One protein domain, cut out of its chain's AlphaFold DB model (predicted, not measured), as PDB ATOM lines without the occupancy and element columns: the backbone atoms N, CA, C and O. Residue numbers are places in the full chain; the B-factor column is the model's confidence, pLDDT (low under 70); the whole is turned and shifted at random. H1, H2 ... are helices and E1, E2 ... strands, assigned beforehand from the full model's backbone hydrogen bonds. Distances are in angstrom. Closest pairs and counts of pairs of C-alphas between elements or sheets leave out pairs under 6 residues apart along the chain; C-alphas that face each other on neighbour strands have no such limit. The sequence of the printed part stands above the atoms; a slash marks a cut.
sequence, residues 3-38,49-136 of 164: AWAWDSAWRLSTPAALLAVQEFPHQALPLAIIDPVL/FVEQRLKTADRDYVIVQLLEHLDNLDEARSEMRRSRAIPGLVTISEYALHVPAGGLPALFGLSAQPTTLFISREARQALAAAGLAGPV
ATOM      1  N   ALA A   3     182.403 257.443 237.923       33.00
ATOM      2  CA  ALA A   3     182.528 256.092 237.372       33.00
ATOM      3  C   ALA A   3     183.839 255.396 237.788       33.00
ATOM      4  O   ALA A   3     184.902 256.016 237.722       33.00
ATOM      5  N   TRP A   4     183.754 254.123 238.198       44.28
ATOM      6  CA  TRP A   4     184.857 253.285 238.715       44.28
ATOM      7  C   TRP A   4     184.891 251.884 238.080       44.28
ATOM      8  O   TRP A   4     183.828 251.330 237.812       44.28
ATOM      9  N   ALA A   5     186.092 251.318 237.882       29.92
ATOM     10  CA  ALA A   5     186.326 249.977 237.321       29.92
ATOM     11  C   ALA A   5     186.388 248.878 238.408       29.92
ATOM     12  O   ALA A   5     186.887 249.113 239.509       29.92
ATOM     13  N   TRP A   6     185.870 247.686 238.085       33.72
ATOM     14  CA  TRP A   6     185.775 246.499 238.956       33.72
ATOM     15  C   TRP A   6     187.142 245.900 239.366       33.72
ATOM     16  O   TRP A   6     188.108 245.992 238.615       33.72
ATOM     17  N   ASP A   7     187.159 245.263 240.548       36.31
ATOM     18  CA  ASP A   7     188.289 244.714 241.334       36.31
ATOM     19  C   ASP A   7     189.196 245.737 242.031       36.31
ATOM     20  O   ASP A   7     190.392 245.859 241.774       36.31
ATOM     21  N   SER A   8     188.623 246.452 243.002       52.50
ATOM     22  CA  SER A   8     189.399 247.221 243.979       52.50
ATOM     23  C   SER A   8     189.333 246.541 245.344       52.50
ATOM     24  O   SER A   8     188.249 246.347 245.894       52.50
ATOM     25  N   ALA A   9     190.489 246.172 245.894       53.59
ATOM     26  CA  ALA A   9     190.594 245.780 247.292       53.59
ATOM     27  C   ALA A   9     190.381 247.029 248.159       53.59
ATOM     28  O   ALA A   9     191.141 247.994 248.078       53.59
ATOM     29  N   TRP A  10     189.331 247.023 248.975       60.62
ATOM     30  CA  TRP A  10     189.004 248.132 249.863       60.62
ATOM     31  C   TRP A  10     189.544 247.851 251.248       60.62
ATOM     32  O   TRP A  10     189.477 246.716 251.707       60.62
ATOM     33  N   ARG A  11     190.004 248.879 251.966       68.50
ATOM     34  CA  ARG A  11     190.264 248.715 253.402       68.50
ATOM     35  C   ARG A  11     188.970 248.346 254.130       68.50
ATOM     36  O   ARG A  11     187.904 248.850 253.766       68.50
ATOM     37  N   LEU A  12     189.069 247.553 255.195       67.44
ATOM     38  CA  LEU A  12     187.962 247.124 256.063       67.44
ATOM     39  C   LEU A  12     187.098 248.281 256.589       67.44
ATOM     40  O   LEU A  12     185.917 248.088 256.862       67.44
ATOM     41  N   SER A  13     187.656 249.485 256.722       69.56
ATOM     42  CA  SER A  13     186.921 250.680 257.152       69.56
ATOM     43  C   SER A  13     186.020 251.283 256.067       69.56
ATOM     44  O   SER A  13     185.140 252.083 256.378       69.56
ATOM     45  N   THR A  14     186.191 250.892 254.802       75.50
ATOM     46  CA  THR A  14     185.454 251.471 253.668       75.50
ATOM     47  C   THR A  14     183.957 251.162 253.696       75.50
ATOM     48  O   THR A  14     183.171 252.107 253.600       75.50
ATOM     49  N   PRO A  15     183.507 249.901 253.864       76.81
ATOM     50  CA  PRO A  15     182.077 249.608 253.917       76.81
ATOM     51  C   PRO A  15     181.390 250.359 255.058       76.81
ATOM     52  O   PRO A  15     180.314 250.906 254.862       76.81
ATOM     53  N   ALA A  16     182.040 250.475 256.221       82.00
ATOM     54  CA  ALA A  16     181.493 251.215 257.357       82.00
ATOM     55  C   ALA A  16     181.279 252.706 257.039       82.00
ATOM     56  O   ALA A  16     180.233 253.259 257.377       82.00
ATOM     57  N   ALA A  17     182.230 253.348 256.351       83.25
ATOM     58  CA  ALA A  17     182.099 254.745 255.937       83.25
ATOM     59  C   ALA A  17     180.957 254.954 254.925       83.25
ATOM     60  O   ALA A  17     180.239 255.948 255.008       83.25
ATOM     61  N   LEU A  18     180.759 254.013 253.996       83.38
ATOM     62  CA  LEU A  18     179.660 254.067 253.026       83.38
ATOM     63  C   LEU A  18     178.297 253.813 253.686       83.38
ATOM     64  O   LEU A  18     177.341 254.538 253.421       83.38
ATOM     65  N   LEU A  19     178.218 252.829 254.586       85.38
ATOM     66  CA  LEU A  19     176.989 252.488 255.308       85.38
ATOM     67  C   LEU A  19     176.547 253.577 256.286       85.38
ATOM     68  O   LEU A  19     175.356 253.712 256.545       85.38
ATOM     69  N   ALA A  20     177.479 254.391 256.786       85.25
ATOM     70  CA  ALA A  20     177.148 255.573 257.575       85.25
ATOM     71  C   ALA A  20     176.396 256.647 256.765       85.25
ATOM     72  O   ALA A  20     175.722 257.489 257.356       85.25
ATOM     73  N   VAL A  21     176.506 256.630 255.430       84.31
ATOM     74  CA  VAL A  21     175.767 257.533 254.538       84.31
ATOM     75  C   VAL A  21     174.401 256.952 254.202       84.31
ATOM     76  O   VAL A  21     173.386 257.621 254.380       84.31
ATOM     77  N   GLN A  22     174.374 255.719 253.697       83.69
ATOM     78  CA  GLN A  22     173.143 255.031 253.328       83.69
ATOM     79  C   GLN A  22     173.391 253.528 253.213       83.69
ATOM     80  O   GLN A  22     174.441 253.107 252.727       83.69
ATOM     81  N   GLU A  23     172.404 252.718 253.592       85.19
ATOM     82  CA  GLU A  23     172.433 251.285 253.304       85.19
ATOM     83  C   GLU A  23     172.291 251.011 251.800       85.19
ATOM     84  O   GLU A  23     171.562 251.695 251.079       85.19
ATOM     85  N   PHE A  24     172.993 249.983 251.330       87.12
ATOM     86  CA  PHE A  24     172.910 249.488 249.960       87.12
ATOM     87  C   PHE A  24     173.122 247.966 249.951       87.12
ATOM     88  O   PHE A  24     173.812 247.440 250.832       87.12
ATOM     89  N   PRO A  25     172.530 247.234 248.994       86.62
ATOM     90  CA  PRO A  25     172.613 245.779 248.938       86.62
ATOM     91  C   PRO A  25     174.030 245.340 248.544       86.62
ATOM     92  O   PRO A  25     174.443 245.456 247.388       86.62
ATOM     93  N   HIS A  26     174.794 244.843 249.519       89.06
ATOM     94  CA  HIS A  26     176.189 244.457 249.331       89.06
ATOM     95  C   HIS A  26     176.592 243.271 250.209       89.06
ATOM     96  O   HIS A  26     175.944 242.953 251.207       89.06
ATOM     97  N   GLN A  27     177.711 242.651 249.849       88.69
ATOM     98  CA  GLN A  27     178.426 241.685 250.669       88.69
ATOM     99  C   GLN A  27     179.901 242.087 250.758       88.69
ATOM    100  O   GLN A  27     180.514 242.463 249.759       88.69
ATOM    101  N   ALA A  28     180.472 241.999 251.960       87.25
ATOM    102  CA  ALA A  28     181.905 242.149 252.179       87.25
ATOM    103  C   ALA A  28     182.563 240.763 252.226       87.25
ATOM    104  O   ALA A  28     182.209 239.927 253.058       87.25
ATOM    105  N   LEU A  29     183.518 240.524 251.331       84.69
ATOM    106  CA  LEU A  29     184.292 239.286 251.268       84.69
ATOM    107  C   LEU A  29     185.702 239.550 251.815       84.69
ATOM    108  O   LEU A  29     186.407 240.384 251.241       84.69
ATOM    109  N   PRO A  30     186.128 238.882 252.905       86.00
ATOM    110  CA  PRO A  30     187.477 239.029 253.444       86.00
ATOM    111  C   PRO A  30     188.539 238.672 252.407       86.00
ATOM    112  O   PRO A  30     188.421 237.651 251.726       86.00
ATOM    113  N   LEU A  31     189.588 239.488 252.320       85.19
ATOM    114  CA  LEU A  31     190.693 239.276 251.396       85.19
ATOM    115  C   LEU A  31     192.031 239.322 252.140       85.19
ATOM    116  O   LEU A  31     192.222 240.100 253.070       85.19
ATOM    117  N   ALA A  32     192.959 238.465 251.719       85.12
ATOM    118  CA  ALA A  32     194.338 238.473 252.184       85.12
ATOM    119  C   ALA A  32     195.240 238.904 251.021       85.12
ATOM    120  O   ALA A  32     195.356 238.179 250.032       85.12
ATOM    121  N   ILE A  33     195.858 240.081 251.129       81.50
ATOM    122  CA  ILE A  33     196.833 240.562 250.148       81.50
ATOM    123  C   ILE A  33     198.208 240.046 250.556       81.50
ATOM    124  O   ILE A  33     198.696 240.315 251.654       81.50
ATOM    125  N   ILE A  34     198.840 239.309 249.649       81.88
ATOM    126  CA  ILE A  34     200.256 238.968 249.741       81.88
ATOM    127  C   ILE A  34     201.042 239.940 248.865       81.88
ATOM    128  O   ILE A  34     200.660 240.178 247.722       81.88
ATOM    129  N   ASP A  35     202.128 240.500 249.393       72.88
ATOM    130  CA  ASP A  35     203.079 241.248 248.573       72.88
ATOM    131  C   ASP A  35     203.859 240.246 247.697       72.88
ATOM    132  O   ASP A  35     204.565 239.390 248.250       72.88
ATOM    133  N   PRO A  36     203.717 240.291 246.356       64.94
ATOM    134  CA  PRO A  36     204.410 239.368 245.468       64.94
ATOM    135  C   PRO A  36     205.879 239.756 245.244       64.94
ATOM    136  O   PRO A  36     206.583 239.048 244.520       64.94
ATOM    137  N   VAL A  37     206.354 240.878 245.804       69.50
ATOM    138  CA  VAL A  37     207.734 241.330 245.624       69.50
ATOM    139  C   VAL A  37     208.687 240.376 246.341       69.50
ATOM    140  O   VAL A  37     208.817 240.375 247.564       69.50
ATOM    141  N   LEU A  38     209.394 239.581 245.538       65.31
ATOM    142  CA  LEU A  38     210.575 238.846 245.968       65.31
ATOM    143  C   LEU A  38     211.728 239.835 246.131       65.31
ATOM    144  O   LEU A  38     212.151 240.478 245.162       65.31
ATOM    145  N   PHE A  49     205.955 228.489 249.342       82.56
ATOM    146  CA  PHE A  49     206.077 229.946 249.247       82.56
ATOM    147  C   PHE A  49     204.765 230.681 249.564       82.56
ATOM    148  O   PHE A  49     204.768 231.674 250.296       82.56
ATOM    149  N   VAL A  50     203.633 230.188 249.052       80.81
ATOM    150  CA  VAL A  50     202.316 230.807 249.275       80.81
ATOM    151  C   VAL A  50     201.907 230.682 250.742       80.81
ATOM    152  O   VAL A  50     201.511 231.670 251.358       80.81
ATOM    153  N   GLU A  51     202.053 229.502 251.336       85.12
ATOM    154  CA  GLU A  51     201.734 229.216 252.735       85.12
ATOM    155  C   GLU A  51     202.573 230.067 253.691       85.12
ATOM    156  O   GLU A  51     202.068 230.541 254.715       85.12
ATOM    157  N   GLN A  52     203.846 230.297 253.363       82.25
ATOM    158  CA  GLN A  52     204.708 231.198 254.123       82.25
ATOM    159  C   GLN A  52     204.239 232.652 254.009       82.25
ATOM    160  O   GLN A  52     204.087 233.320 255.035       82.25
ATOM    161  N   ARG A  53     203.930 233.131 252.798       81.56
ATOM    162  CA  ARG A  53     203.451 234.506 252.565       81.56
ATOM    163  C   ARG A  53     202.085 234.775 253.181       81.56
ATOM    164  O   ARG A  53     201.845 235.872 253.677       81.56
ATOM    165  N   LEU A  54     201.208 233.774 253.240       84.75
ATOM    166  CA  LEU A  54     199.908 233.896 253.901       84.75
ATOM    167  C   LEU A  54     200.040 234.242 255.389       84.75
ATOM    168  O   LEU A  54     199.182 234.945 255.925       84.75
ATOM    169  N   LYS A  55     201.106 233.816 256.077       84.44
ATOM    170  CA  LYS A  55     201.321 234.150 257.499       84.44
ATOM    171  C   LYS A  55     201.519 235.649 257.719       84.44
ATOM    172  O   LYS A  55     201.087 236.164 258.743       84.44
ATOM    173  N   THR A  56     202.110 236.338 256.748       83.00
ATOM    174  CA  THR A  56     202.367 237.785 256.778       83.00
ATOM    175  C   THR A  56     201.403 238.579 255.899       83.00
ATOM    176  O   THR A  56     201.624 239.766 255.691       83.00
ATOM    177  N   ALA A  57     200.368 237.937 255.345       84.75
ATOM    178  CA  ALA A  57     199.412 238.603 254.470       84.75
ATOM    179  C   ALA A  57     198.659 239.711 255.211       84.75
ATOM    180  O   ALA A  57     198.197 239.509 256.343       84.75
ATOM    181  N   ASP A  58     198.488 240.840 254.532       83.31
ATOM    182  CA  ASP A  58     197.644 241.924 255.004       83.31
ATOM    183  C   ASP A  58     196.176 241.505 254.851       83.31
ATOM    184  O   ASP A  58     195.725 241.129 253.766       83.31
ATOM    185  N   ARG A  59     195.449 241.505 255.968       85.81
ATOM    186  CA  ARG A  59     194.047 241.076 256.068       85.81
ATOM    187  C   ARG A  59     193.111 242.249 256.327       85.81
ATOM    188  O   ARG A  59     191.927 242.033 256.575       85.81
ATOM    189  N   ASP A  60     193.619 243.474 256.229       83.50
ATOM    190  CA  ASP A  60     192.836 244.683 256.443       83.50
ATOM    191  C   ASP A  60     191.998 245.063 255.215       83.50
ATOM    192  O   ASP A  60     191.484 246.182 255.138       83.50
ATOM    193  N   TYR A  61     191.832 244.140 254.259       82.19
ATOM    194  CA  TYR A  61     191.129 244.366 253.004       82.19
ATOM    195  C   TYR A  61     189.911 243.462 252.819       82.19
ATOM    196  O   TYR A  61     189.866 242.305 253.240       82.19
ATOM    197  N   VAL A  62     188.920 244.005 252.119       83.62
ATOM    198  CA  VAL A  62     187.711 243.314 251.679       83.62
ATOM    199  C   VAL A  62     187.411 243.640 250.227       83.62
ATOM    200  O   VAL A  62     187.688 244.738 249.740       83.62
ATOM    201  N   ILE A  63     186.775 242.695 249.544       83.19
ATOM    202  CA  ILE A  63     186.048 242.980 248.311       83.19
ATOM    203  C   ILE A  63     184.628 243.375 248.705       83.19
ATOM    204  O   ILE A  63     183.960 242.652 249.446       83.19
ATOM    205  N   VAL A  64     184.165 244.519 248.202       83.69
ATOM    206  CA  VAL A  64     182.763 244.931 248.312       83.69
ATOM    207  C   VAL A  64     182.054 244.508 247.037       83.69
ATOM    208  O   VAL A  64     182.269 245.094 245.979       83.69
ATOM    209  N   GLN A  65     181.215 243.483 247.140       86.31
ATOM    210  CA  GLN A  65     180.373 243.020 246.046       86.31
ATOM    211  C   GLN A  65     178.993 243.665 246.165       86.31
ATOM    212  O   GLN A  65     178.318 243.490 247.179       86.31
ATOM    213  N   LEU A  66     178.555 244.380 245.128       87.75
ATOM    214  CA  LEU A  66     177.157 244.797 245.016       87.75
ATOM    215  C   LEU A  66     176.293 243.580 244.676       87.75
ATOM    216  O   LEU A  66     176.632 242.812 243.777       87.75
ATOM    217  N   LEU A  67     175.188 243.408 245.401       87.88
ATOM    218  CA  LEU A  67     174.273 242.282 245.190       87.88
ATOM    219  C   LEU A  67     173.210 242.586 244.131       87.88
ATOM    220  O   LEU A  67     172.615 241.666 243.575       87.88
ATOM    221  N   GLU A  68     172.991 243.866 243.833       85.31
ATOM    222  CA  GLU A  68     171.975 244.325 242.894       85.31
ATOM    223  C   GLU A  68     172.545 245.382 241.942       85.31
ATOM    224  O   GLU A  68     173.387 246.204 242.319       85.31
ATOM    225  N   HIS A  69     172.052 245.366 240.704       84.38
ATOM    226  CA  HIS A  69     172.202 246.467 239.758       84.38
ATOM    227  C   HIS A  69     170.890 247.248 239.709       84.38
ATOM    228  O   HIS A  69     169.814 246.670 239.861       84.38
ATOM    229  N   LEU A  70     170.976 248.556 239.483       83.38
ATOM    230  CA  LEU A  70     169.801 249.394 239.303       83.38
ATOM    231  C   LEU A  70     169.478 249.546 237.818       83.38
ATOM    232  O   LEU A  70     170.300 250.007 237.026       83.38
ATOM    233  N   ASP A  71     168.233 249.229 237.471       82.88
ATOM    234  CA  ASP A  71     167.644 249.465 236.149       82.88
ATOM    235  C   ASP A  71     166.903 250.810 236.120       82.88
ATOM    236  O   ASP A  71     165.736 250.913 235.753       82.88
ATOM    237  N   ASN A  72     167.572 251.862 236.581       84.25
ATOM    238  CA  ASN A  72     167.007 253.206 236.706       84.25
ATOM    239  C   ASN A  72     167.446 254.157 235.582       84.25
ATOM    240  O   ASN A  72     167.108 255.338 235.622       84.25
ATOM    241  N   LEU A  73     168.198 253.677 234.593       86.50
ATOM    242  CA  LEU A  73     168.596 254.468 233.434       86.50
ATOM    243  C   LEU A  73     167.388 254.727 232.520       86.50
ATOM    244  O   LEU A  73     166.772 253.790 232.017       86.50
ATOM    245  N   ASP A  74     167.086 255.996 232.254       86.69
ATOM    246  CA  ASP A  74     166.125 256.396 231.227       86.69
ATOM    247  C   ASP A  74     166.825 256.357 229.862       86.69
ATOM    248  O   ASP A  74     167.470 257.322 229.438       86.69
ATOM    249  N   GLU A  75     166.742 255.213 229.178       88.38
ATOM    250  CA  GLU A  75     167.382 255.020 227.870       88.38
ATOM    251  C   GLU A  75     166.876 255.994 226.796       88.38
ATOM    252  O   GLU A  75     167.608 256.288 225.854       88.38
ATOM    253  N   ALA A  76     165.636 256.483 226.909       87.06
ATOM    254  CA  ALA A  76     165.043 257.371 225.913       87.06
ATOM    255  C   ALA A  76     165.574 258.804 226.032       87.06
ATOM    256  O   ALA A  76     165.628 259.530 225.038       87.06
ATOM    257  N   ARG A  77     165.950 259.213 227.248       84.75
ATOM    258  CA  ARG A  77     166.491 260.546 227.537       84.75
ATOM    259  C   ARG A  77     168.013 260.584 227.636       84.75
ATOM    260  O   ARG A  77     168.576 261.669 227.554       84.75
ATOM    261  N   SER A  78     168.663 259.439 227.817       82.44
ATOM    262  CA  SER A  78     170.123 259.329 227.874       82.44
ATOM    263  C   SER A  78     170.734 259.287 226.470       82.44
ATOM    264  O   SER A  78     170.208 258.618 225.578       82.44
ATOM    265  N   GLU A  79     171.890 259.927 226.259       87.00
ATOM    266  CA  GLU A  79     172.631 259.770 224.999       87.00
ATOM    267  C   GLU A  79     173.416 258.452 225.032       87.00
ATOM    268  O   GLU A  79     174.567 258.381 225.467       87.00
ATOM    269  N   MET A  80     172.766 257.382 224.575       86.31
ATOM    270  CA  MET A  80     173.312 256.029 224.593       86.31
ATOM    271  C   MET A  80     173.657 255.525 223.187       86.31
ATOM    272  O   MET A  80     172.855 255.579 222.254       86.31
ATOM    273  N   ARG A  81     174.848 254.938 223.043       87.88
ATOM    274  CA  ARG A  81     175.323 254.291 221.815       87.88
ATOM    275  C   ARG A  81     175.722 252.852 222.097       87.88
ATOM    276  O   ARG A  81     176.590 252.580 222.921       87.88
ATOM    277  N   ARG A  82     175.115 251.918 221.366       88.94
ATOM    278  CA  ARG A  82     175.483 250.498 221.401       88.94
ATOM    279  C   ARG A  82     176.544 250.223 220.341       88.94
ATOM    280  O   ARG A  82     176.409 250.660 219.195       88.94
ATOM    281  N   SER A  83     177.603 249.512 220.714       86.38
ATOM    282  CA  SER A  83     178.638 249.113 219.764       86.38
ATOM    283  C   SER A  83     178.060 248.156 218.728       86.38
ATOM    284  O   SER A  83     177.411 247.168 219.061       86.38
ATOM    285  N   ARG A  84     178.332 248.433 217.449       88.50
ATOM    286  CA  ARG A  84     178.004 247.506 216.355       88.50
ATOM    287  C   ARG A  84     178.979 246.329 216.277       88.50
ATOM    288  O   ARG A  84     178.637 245.310 215.695       88.50
ATOM    289  N   ALA A  85     180.186 246.493 216.821       90.31
ATOM    290  CA  ALA A  85     181.269 245.517 216.719       90.31
ATOM    291  C   ALA A  85     181.354 244.588 217.940       90.31
ATOM    292  O   ALA A  85     181.787 243.449 217.805       90.31
ATOM    293  N   ILE A  86     180.952 245.069 219.120       85.31
ATOM    294  CA  ILE A  86     181.065 244.333 220.384       85.31
ATOM    295  C   ILE A  86     179.667 244.215 221.000       85.31
ATOM    296  O   ILE A  86     179.154 245.208 221.525       85.31
ATOM    297  N   PRO A  87     179.033 243.030 220.937       82.88
ATOM    298  CA  PRO A  87     177.744 242.795 221.576       82.88
ATOM    299  C   PRO A  87     177.789 243.148 223.067       82.88
ATOM    300  O   PRO A  87     178.719 242.765 223.771       82.88
ATOM    301  N   GLY A  88     176.793 243.898 223.541       79.56
ATOM    302  CA  GLY A  88     176.681 244.304 224.946       79.56
ATOM    303  C   GLY A  88     177.525 245.516 225.354       79.56
ATOM    304  O   GLY A  88     177.307 246.045 226.438       79.56
ATOM    305  N   LEU A  89     178.432 246.016 224.504       81.50
ATOM    306  CA  LEU A  89     179.153 247.252 224.813       81.50
ATOM    307  C   LEU A  89     178.237 248.463 224.602       81.50
ATOM    308  O   LEU A  89     177.816 248.757 223.477       81.50
ATOM    309  N   VAL A  90     177.981 249.185 225.689       85.25
ATOM    310  CA  VAL A  90     177.178 250.407 225.714       85.25
ATOM    311  C   VAL A  90     178.044 251.578 226.162       85.25
ATOM    312  O   VAL A  90     178.703 251.534 227.200       85.25
ATOM    313  N   THR A  91     178.039 252.646 225.372       83.94
ATOM    314  CA  THR A  91     178.633 253.935 225.730       83.94
ATOM    315  C   THR A  91     177.515 254.922 226.016       83.94
ATOM    316  O   THR A  91     176.585 255.035 225.221       83.94
ATOM    317  N   ILE A  92     177.610 255.631 227.137       82.06
ATOM    318  CA  ILE A  92     176.648 256.654 227.545       82.06
ATOM    319  C   ILE A  92     177.432 257.953 227.711       82.06
ATOM    320  O   ILE A  92     178.378 257.992 228.496       82.06
ATOM    321  N   SER A  93     177.096 258.980 226.931       79.62
ATOM    322  CA  SER A  93     177.722 260.309 227.027       79.62
ATOM    323  C   SER A  93     176.919 261.282 227.883       79.62
ATOM    324  O   SER A  93     177.487 262.241 228.394       79.62
ATOM    325  N   GLU A  94     175.628 261.016 228.080       81.75
ATOM    326  CA  GLU A  94     174.740 261.803 228.932       81.75
ATOM    327  C   GLU A  94     173.791 260.876 229.693       81.75
ATOM    328  O   GLU A  94     173.140 260.019 229.090       81.75
ATOM    329  N   TYR A  95     173.725 261.045 231.017       82.75
ATOM    330  CA  TYR A  95     172.957 260.180 231.913       82.75
ATOM    331  C   TYR A  95     171.656 260.846 232.363       82.75
ATOM    332  O   TYR A  95     171.676 261.831 233.101       82.75
ATOM    333  N   ALA A  96     170.522 260.239 232.019       84.31
ATOM    334  CA  ALA A  96     169.234 260.528 232.633       84.31
ATOM    335  C   ALA A  96     168.827 259.342 233.518       84.31
ATOM    336  O   ALA A  96     168.623 258.236 233.025       84.31
ATOM    337  N   LEU A  97     168.725 259.557 234.832       84.25
ATOM    338  CA  LEU A  97     168.350 258.515 235.793       84.25
ATOM    339  C   LEU A  97     166.969 258.801 236.391       84.25
ATOM    340  O   LEU A  97     166.681 259.921 236.819       84.25
ATOM    341  N   HIS A  98     166.139 257.771 236.493       82.88
ATOM    342  CA  HIS A  98     164.940 257.776 237.317       82.88
ATOM    343  C   HIS A  98     165.342 257.684 238.791       82.88
ATOM    344  O   HIS A  98     165.702 256.623 239.300       82.88
ATOM    345  N   VAL A  99     165.294 258.817 239.489       83.56
ATOM    346  CA  VAL A  99     165.593 258.875 240.924       83.56
ATOM    347  C   VAL A  99     164.322 258.521 241.706       83.56
ATOM    348  O   VAL A  99     163.329 259.245 241.590       83.56
ATOM    349  N   PRO A 100     164.305 257.428 242.490       80.25
ATOM    350  CA  PRO A 100     163.158 257.098 243.327       80.25
ATOM    351  C   PRO A 100     163.026 258.117 244.469       80.25
ATOM    352  O   PRO A 100     163.975 258.823 244.802       80.25
ATOM    353  N   ALA A 101     161.856 258.179 245.113       78.69
ATOM    354  CA  ALA A 101     161.590 259.157 246.178       78.69
ATOM    355  C   ALA A 101     162.585 259.080 247.358       78.69
ATOM    356  O   ALA A 101     162.851 260.091 247.998       78.69
ATOM    357  N   GLY A 102     163.150 257.895 247.621       76.94
ATOM    358  CA  GLY A 102     164.185 257.670 248.639       76.94
ATOM    359  C   GLY A 102     165.616 258.008 248.200       76.94
ATOM    360  O   GLY A 102     166.545 257.779 248.968       76.94
ATOM    361  N   GLY A 103     165.805 258.534 246.988       82.88
ATOM    362  CA  GLY A 103     167.122 258.791 246.412       82.88
ATOM    363  C   GLY A 103     167.811 257.534 245.876       82.88
ATOM    364  O   GLY A 103     167.308 256.417 245.980       82.88
ATOM    365  N   LEU A 104     168.973 257.730 245.257       84.56
ATOM    366  CA  LEU A 104     169.828 256.632 244.804       84.56
ATOM    367  C   LEU A 104     170.726 256.151 245.950       84.56
ATOM    368  O   LEU A 104     171.115 256.993 246.757       84.56
ATOM    369  N   PRO A 105     171.099 254.857 245.996       85.75
ATOM    370  CA  PRO A 105     172.041 254.336 246.979       85.75
ATOM    371  C   PRO A 105     173.391 255.066 246.971       85.75
ATOM    372  O   PRO A 105     173.820 255.603 245.946       85.75
ATOM    373  N   ALA A 106     174.107 255.000 248.097       85.69
ATOM    374  CA  ALA A 106     175.459 255.546 248.241       85.69
ATOM    375  C   ALA A 106     176.440 255.001 247.187       85.69
ATOM    376  O   ALA A 106     177.267 255.753 246.665       85.69
ATOM    377  N   LEU A 107     176.316 253.712 246.861       86.19
ATOM    378  CA  LEU A 107     177.068 253.019 245.824       86.19
ATOM    379  C   LEU A 107     176.117 252.093 245.054       86.19
ATOM    380  O   LEU A 107     175.373 251.331 245.669       86.19
ATOM    381  N   PHE A 108     176.136 252.144 243.725       86.88
ATOM    382  CA  PHE A 108     175.327 251.260 242.880       86.88
ATOM    383  C   PHE A 108     175.983 251.018 241.517       86.88
ATOM    384  O   PHE A 108     176.878 251.752 241.103       86.88
ATOM    385  N   GLY A 109     175.530 249.984 240.809       86.25
ATOM    386  CA  GLY A 109     175.890 249.713 239.416       86.25
ATOM    387  C   GLY A 109     174.672 249.824 238.503       86.25
ATOM    388  O   GLY A 109     173.539 249.690 238.965       86.25
ATOM    389  N   LEU A 110     174.902 250.041 237.208       85.62
ATOM    390  CA  LEU A 110     173.858 249.977 236.180       85.62
ATOM    391  C   LEU A 110     173.993 248.681 235.387       85.62
ATOM    392  O   LEU A 110     175.094 248.339 234.956       85.62
ATOM    393  N   SER A 111     172.879 248.014 235.085       86.75
ATOM    394  CA  SER A 111     172.899 246.798 234.254       86.75
ATOM    395  C   SER A 111     173.420 247.060 232.837       86.75
ATOM    396  O   SER A 111     174.063 246.201 232.240       86.75
ATOM    397  N   ALA A 112     173.191 248.266 232.300       84.06
ATOM    398  CA  ALA A 112     173.697 248.678 230.988       84.06
ATOM    399  C   ALA A 112     175.225 248.894 230.959       84.06
ATOM    400  O   ALA A 112     175.825 248.874 229.885       84.06
ATOM    401  N   GLN A 113     175.856 249.113 232.119       81.50
ATOM    402  CA  GLN A 113     177.299 249.326 232.270       81.50
ATOM    403  C   GLN A 113     177.811 248.578 233.514       81.50
ATOM    404  O   GLN A 113     178.201 249.210 234.496       81.50
ATOM    405  N   PRO A 114     177.837 247.233 233.491       79.31
ATOM    406  CA  PRO A 114     178.090 246.417 234.684       79.31
ATOM    407  C   PRO A 114     179.504 246.597 235.255       79.31
ATOM    408  O   PRO A 114     179.754 246.328 236.423       79.31
ATOM    409  N   THR A 115     180.440 247.079 234.438       76.69
ATOM    410  CA  THR A 115     181.820 247.365 234.849       76.69
ATOM    411  C   THR A 115     181.990 248.741 235.486       76.69
ATOM    412  O   THR A 115     183.102 249.069 235.894       76.69
ATOM    413  N   THR A 116     180.930 249.555 235.537       78.44
ATOM    414  CA  THR A 116     180.955 250.925 236.055       78.44
ATOM    415  C   THR A 116     180.190 251.022 237.369       78.44
ATOM    416  O   THR A 116     178.991 250.752 237.426       78.44
ATOM    417  N   LEU A 117     180.882 251.458 238.421       82.19
ATOM    418  CA  LEU A 117     180.271 251.792 239.709       82.19
ATOM    419  C   LEU A 117     179.982 253.288 239.808       82.19
ATOM    420  O   LEU A 117     180.812 254.106 239.415       82.19
ATOM    421  N   PHE A 118     178.832 253.624 240.381       84.38
ATOM    422  CA  PHE A 118     178.350 254.979 240.611       84.38
ATOM    423  C   PHE A 118     178.322 255.264 242.104       84.38
ATOM    424  O   PHE A 118     177.843 254.448 242.890       84.38
ATOM    425  N   ILE A 119     178.809 256.441 242.486       84.69
ATOM    426  CA  ILE A 119     178.920 256.858 243.885       84.69
ATOM    427  C   ILE A 119     178.281 258.229 244.129       84.69
ATOM    428  O   ILE A 119     178.512 259.189 243.377       84.69
ATOM    429  N   SER A 120     177.486 258.332 245.196       84.00
ATOM    430  CA  SER A 120     176.849 259.590 245.600       84.00
ATOM    431  C   SER A 120     177.876 260.625 246.072       84.00
ATOM    432  O   SER A 120     179.024 260.311 246.401       84.00
ATOM    433  N   ARG A 121     177.494 261.907 246.094       82.56
ATOM    434  CA  ARG A 121     178.390 262.972 246.573       82.56
ATOM    435  C   ARG A 121     178.721 262.780 248.052       82.56
ATOM    436  O   ARG A 121     179.875 262.929 248.441       82.56
ATOM    437  N   GLU A 122     177.717 262.429 248.834       84.25
ATOM    438  CA  GLU A 122     177.772 262.229 250.276       84.25
ATOM    439  C   GLU A 122     178.695 261.050 250.612       84.25
ATOM    440  O   GLU A 122     179.545 261.160 251.491       84.25
ATOM    441  N   ALA A 123     178.620 259.963 249.834       85.38
ATOM    442  CA  ALA A 123     179.520 258.820 249.953       85.38
ATOM    443  C   ALA A 123     180.981 259.198 249.672       85.38
ATOM    444  O   ALA A 123     181.868 258.832 250.442       85.38
ATOM    445  N   ARG A 124     181.245 259.996 248.626       83.06
ATOM    446  CA  ARG A 124     182.602 260.518 248.355       83.06
ATOM    447  C   ARG A 124     183.139 261.341 249.526       83.06
ATOM    448  O   ARG A 124     184.296 261.192 249.906       83.06
ATOM    449  N   GLN A 125     182.299 262.197 250.105       84.06
ATOM    450  CA  GLN A 125     182.675 263.028 251.250       84.06
ATOM    451  C   GLN A 125     182.952 262.190 252.501       84.06
ATOM    452  O   GLN A 125     183.927 262.460 253.197       84.06
ATOM    453  N   ALA A 126     182.147 261.159 252.764       85.31
ATOM    454  CA  ALA A 126     182.360 260.248 253.885       85.31
ATOM    455  C   ALA A 126     183.669 259.456 253.746       85.31
ATOM    456  O   ALA A 126     184.428 259.357 254.709       85.31
ATOM    457  N   LEU A 127     183.980 258.960 252.544       83.50
ATOM    458  CA  LEU A 127     185.256 258.295 252.264       83.50
ATOM    459  C   LEU A 127     186.448 259.239 252.472       83.50
ATOM    460  O   LEU A 127     187.416 258.875 253.138       83.50
ATOM    461  N   ALA A 128     186.352 260.472 251.966       82.19
ATOM    462  CA  ALA A 128     187.391 261.480 252.154       82.19
ATOM    463  C   ALA A 128     187.593 261.834 253.639       82.19
ATOM    464  O   ALA A 128     188.728 261.892 254.111       82.19
ATOM    465  N   ALA A 129     186.506 262.015 254.397       83.25
ATOM    466  CA  ALA A 129     186.553 262.291 255.834       83.25
ATOM    467  C   ALA A 129     187.139 261.122 256.645       83.25
ATOM    468  O   ALA A 129     187.804 261.346 257.654       83.25
ATOM    469  N   ALA A 130     186.943 259.884 256.183       81.56
ATOM    470  CA  ALA A 130     187.544 258.686 256.766       81.56
ATOM    471  C   ALA A 130     189.040 258.518 256.423       81.56
ATOM    472  O   ALA A 130     189.648 257.525 256.821       81.56
ATOM    473  N   GLY A 131     189.639 259.450 255.669       78.31
ATOM    474  CA  GLY A 131     191.032 259.358 255.227       78.31
ATOM    475  C   GLY A 131     191.275 258.222 254.231       78.31
ATOM    476  O   GLY A 131     192.417 257.806 254.034       78.31
ATOM    477  N   LEU A 132     190.214 257.700 253.604       72.94
ATOM    478  CA  LEU A 132     190.313 256.668 252.581       72.94
ATOM    479  C   LEU A 132     190.699 257.328 251.257       72.94
ATOM    480  O   LEU A 132     189.855 257.747 250.467       72.94
ATOM    481  N   ALA A 133     192.008 257.449 251.045       58.38
ATOM    482  CA  ALA A 133     192.582 257.843 249.768       58.38
ATOM    483  C   ALA A 133     192.493 256.681 248.765       58.38
ATOM    484  O   ALA A 133     192.560 255.513 249.149       58.38
ATOM    485  N   GLY A 134     192.374 256.990 247.475       53.94
ATOM    486  CA  GLY A 134     192.385 255.966 246.426       53.94
ATOM    487  C   GLY A 134     191.510 256.285 245.221       53.94
ATOM    488  O   GLY A 134     191.980 256.077 244.102       53.94
ATOM    489  N   PRO A 135     190.284 256.818 245.395       61.00
ATOM    490  CA  PRO A 135     189.406 256.945 244.251       61.00
ATOM    491  C   PRO A 135     189.475 258.267 243.467       61.00
ATOM    492  O   PRO A 135     189.017 259.308 243.922       61.00
ATOM    493  N   VAL A 136     189.996 258.209 242.236       62.84
ATOM    494  CA  VAL A 136     189.754 259.179 241.150       62.84
ATOM    495  C   VAL A 136     188.302 259.090 240.675       62.84
ATOM    496  O   VAL A 136     187.917 258.138 240.003       62.84
TER     497      VAL A 136
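What this domain is: This is residues 3 to 38 and 49 to 136 of the 164 residues of an uncharacterized protein of Deinococcus sp. OD32 (UniProt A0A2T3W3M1). Three small strand units form a loose row: the long two-strand ribbon E2 and E3 with H2 beyond one end, the three-strand sheet E1, E7, E6 in the middle, and the hairpin E4 and E5 at the other end. H1 and H3 pair side by side next to the ribbon and the middle sheet. The printed part has 124 residues with three named helices and seven named strands, in the order E1 H1 E2 H2 E3 E4 E5 E6 E7 H3, and the class is mixed, helices and strands. The sheets, E1 - E7 - E6, E2 - E3 and E4 - E5, are antiparallel. The whole is loose, with a radius of gyration of the C-alphas of 17.4 A and spans of 55 by 38 by 23 A.

Where its parts are: E1, residues 3 to 5, begins at C-alpha 3 (182.528, 256.092, 237.372). H1 holds residues 13 to 19, and E2 residues 26 to 33, 21.0 A long. H2, residues 49 to 55, begins at C-alpha 49 (206.077, 229.946, 249.247). E3, residues 58 to 66, is 23.0 A long. E4 holds residues 79 to 82, E5 residues 90 to 94 and E6 residues 107 to 110. E7, residues 113 to 119, measures 13.9 A. H3, residues 121 to 129, measures 12.4 A and ends at C-alpha 129 (186.553, 262.291, 255.834).

How they stand to each other: E7 is the inner strand between the edge strands E1 and E6. N 117 and O 4 are 3.0 A apart, and in the hairpin E6 and E7, N 118 and O 108 are 2.8 A apart. Residues 69 to 70 pair with residues 109 to 110 of E6, parallel. The C-alphas of Leu 66 in E3 and Phe 108 in E6, the closest of these strands, are 7.0 A apart. E2 and E3 are antiparallel at 151 degrees, with N 29 and O 63 2.9 A apart. Residues 10 to 11 pair with residues 61 to 62 of E3, antiparallel. H1 touches H3 at a shallow tilt of 29 degrees, opposite ways; their closest C-alphas, of Leu 18 and Ala 123, are 5.7 A apart. H2 touches no helix; its closest C-alpha to E2 is that of Leu 54, 7.4 A from Ala 32's. In the hairpin E4 and E5, N 81 and O 91 are 2.8 A apart. The closest C-alphas of E5 and E7, those of Val 90 and Gln 113, are 6.6 A apart. Every O i to N i+4 pair is within hydrogen-bond range in H1 and H3, and 2 of 3 are in H2.

The domain as a whole: The C-alphas farthest apart, those of Gln 52 and Ala 76, are 55.3 A apart. Residues 39 to 48 are not printed, and C-alphas 38 and 49 across this cut are 10.5 A apart. The links E3 to E4 and E5 to E6 are long, 12 residues each. Mean pLDDT of the printed part is 79.5; residues 3 to 13, 36 to 38 and 133 to 136 are under 70.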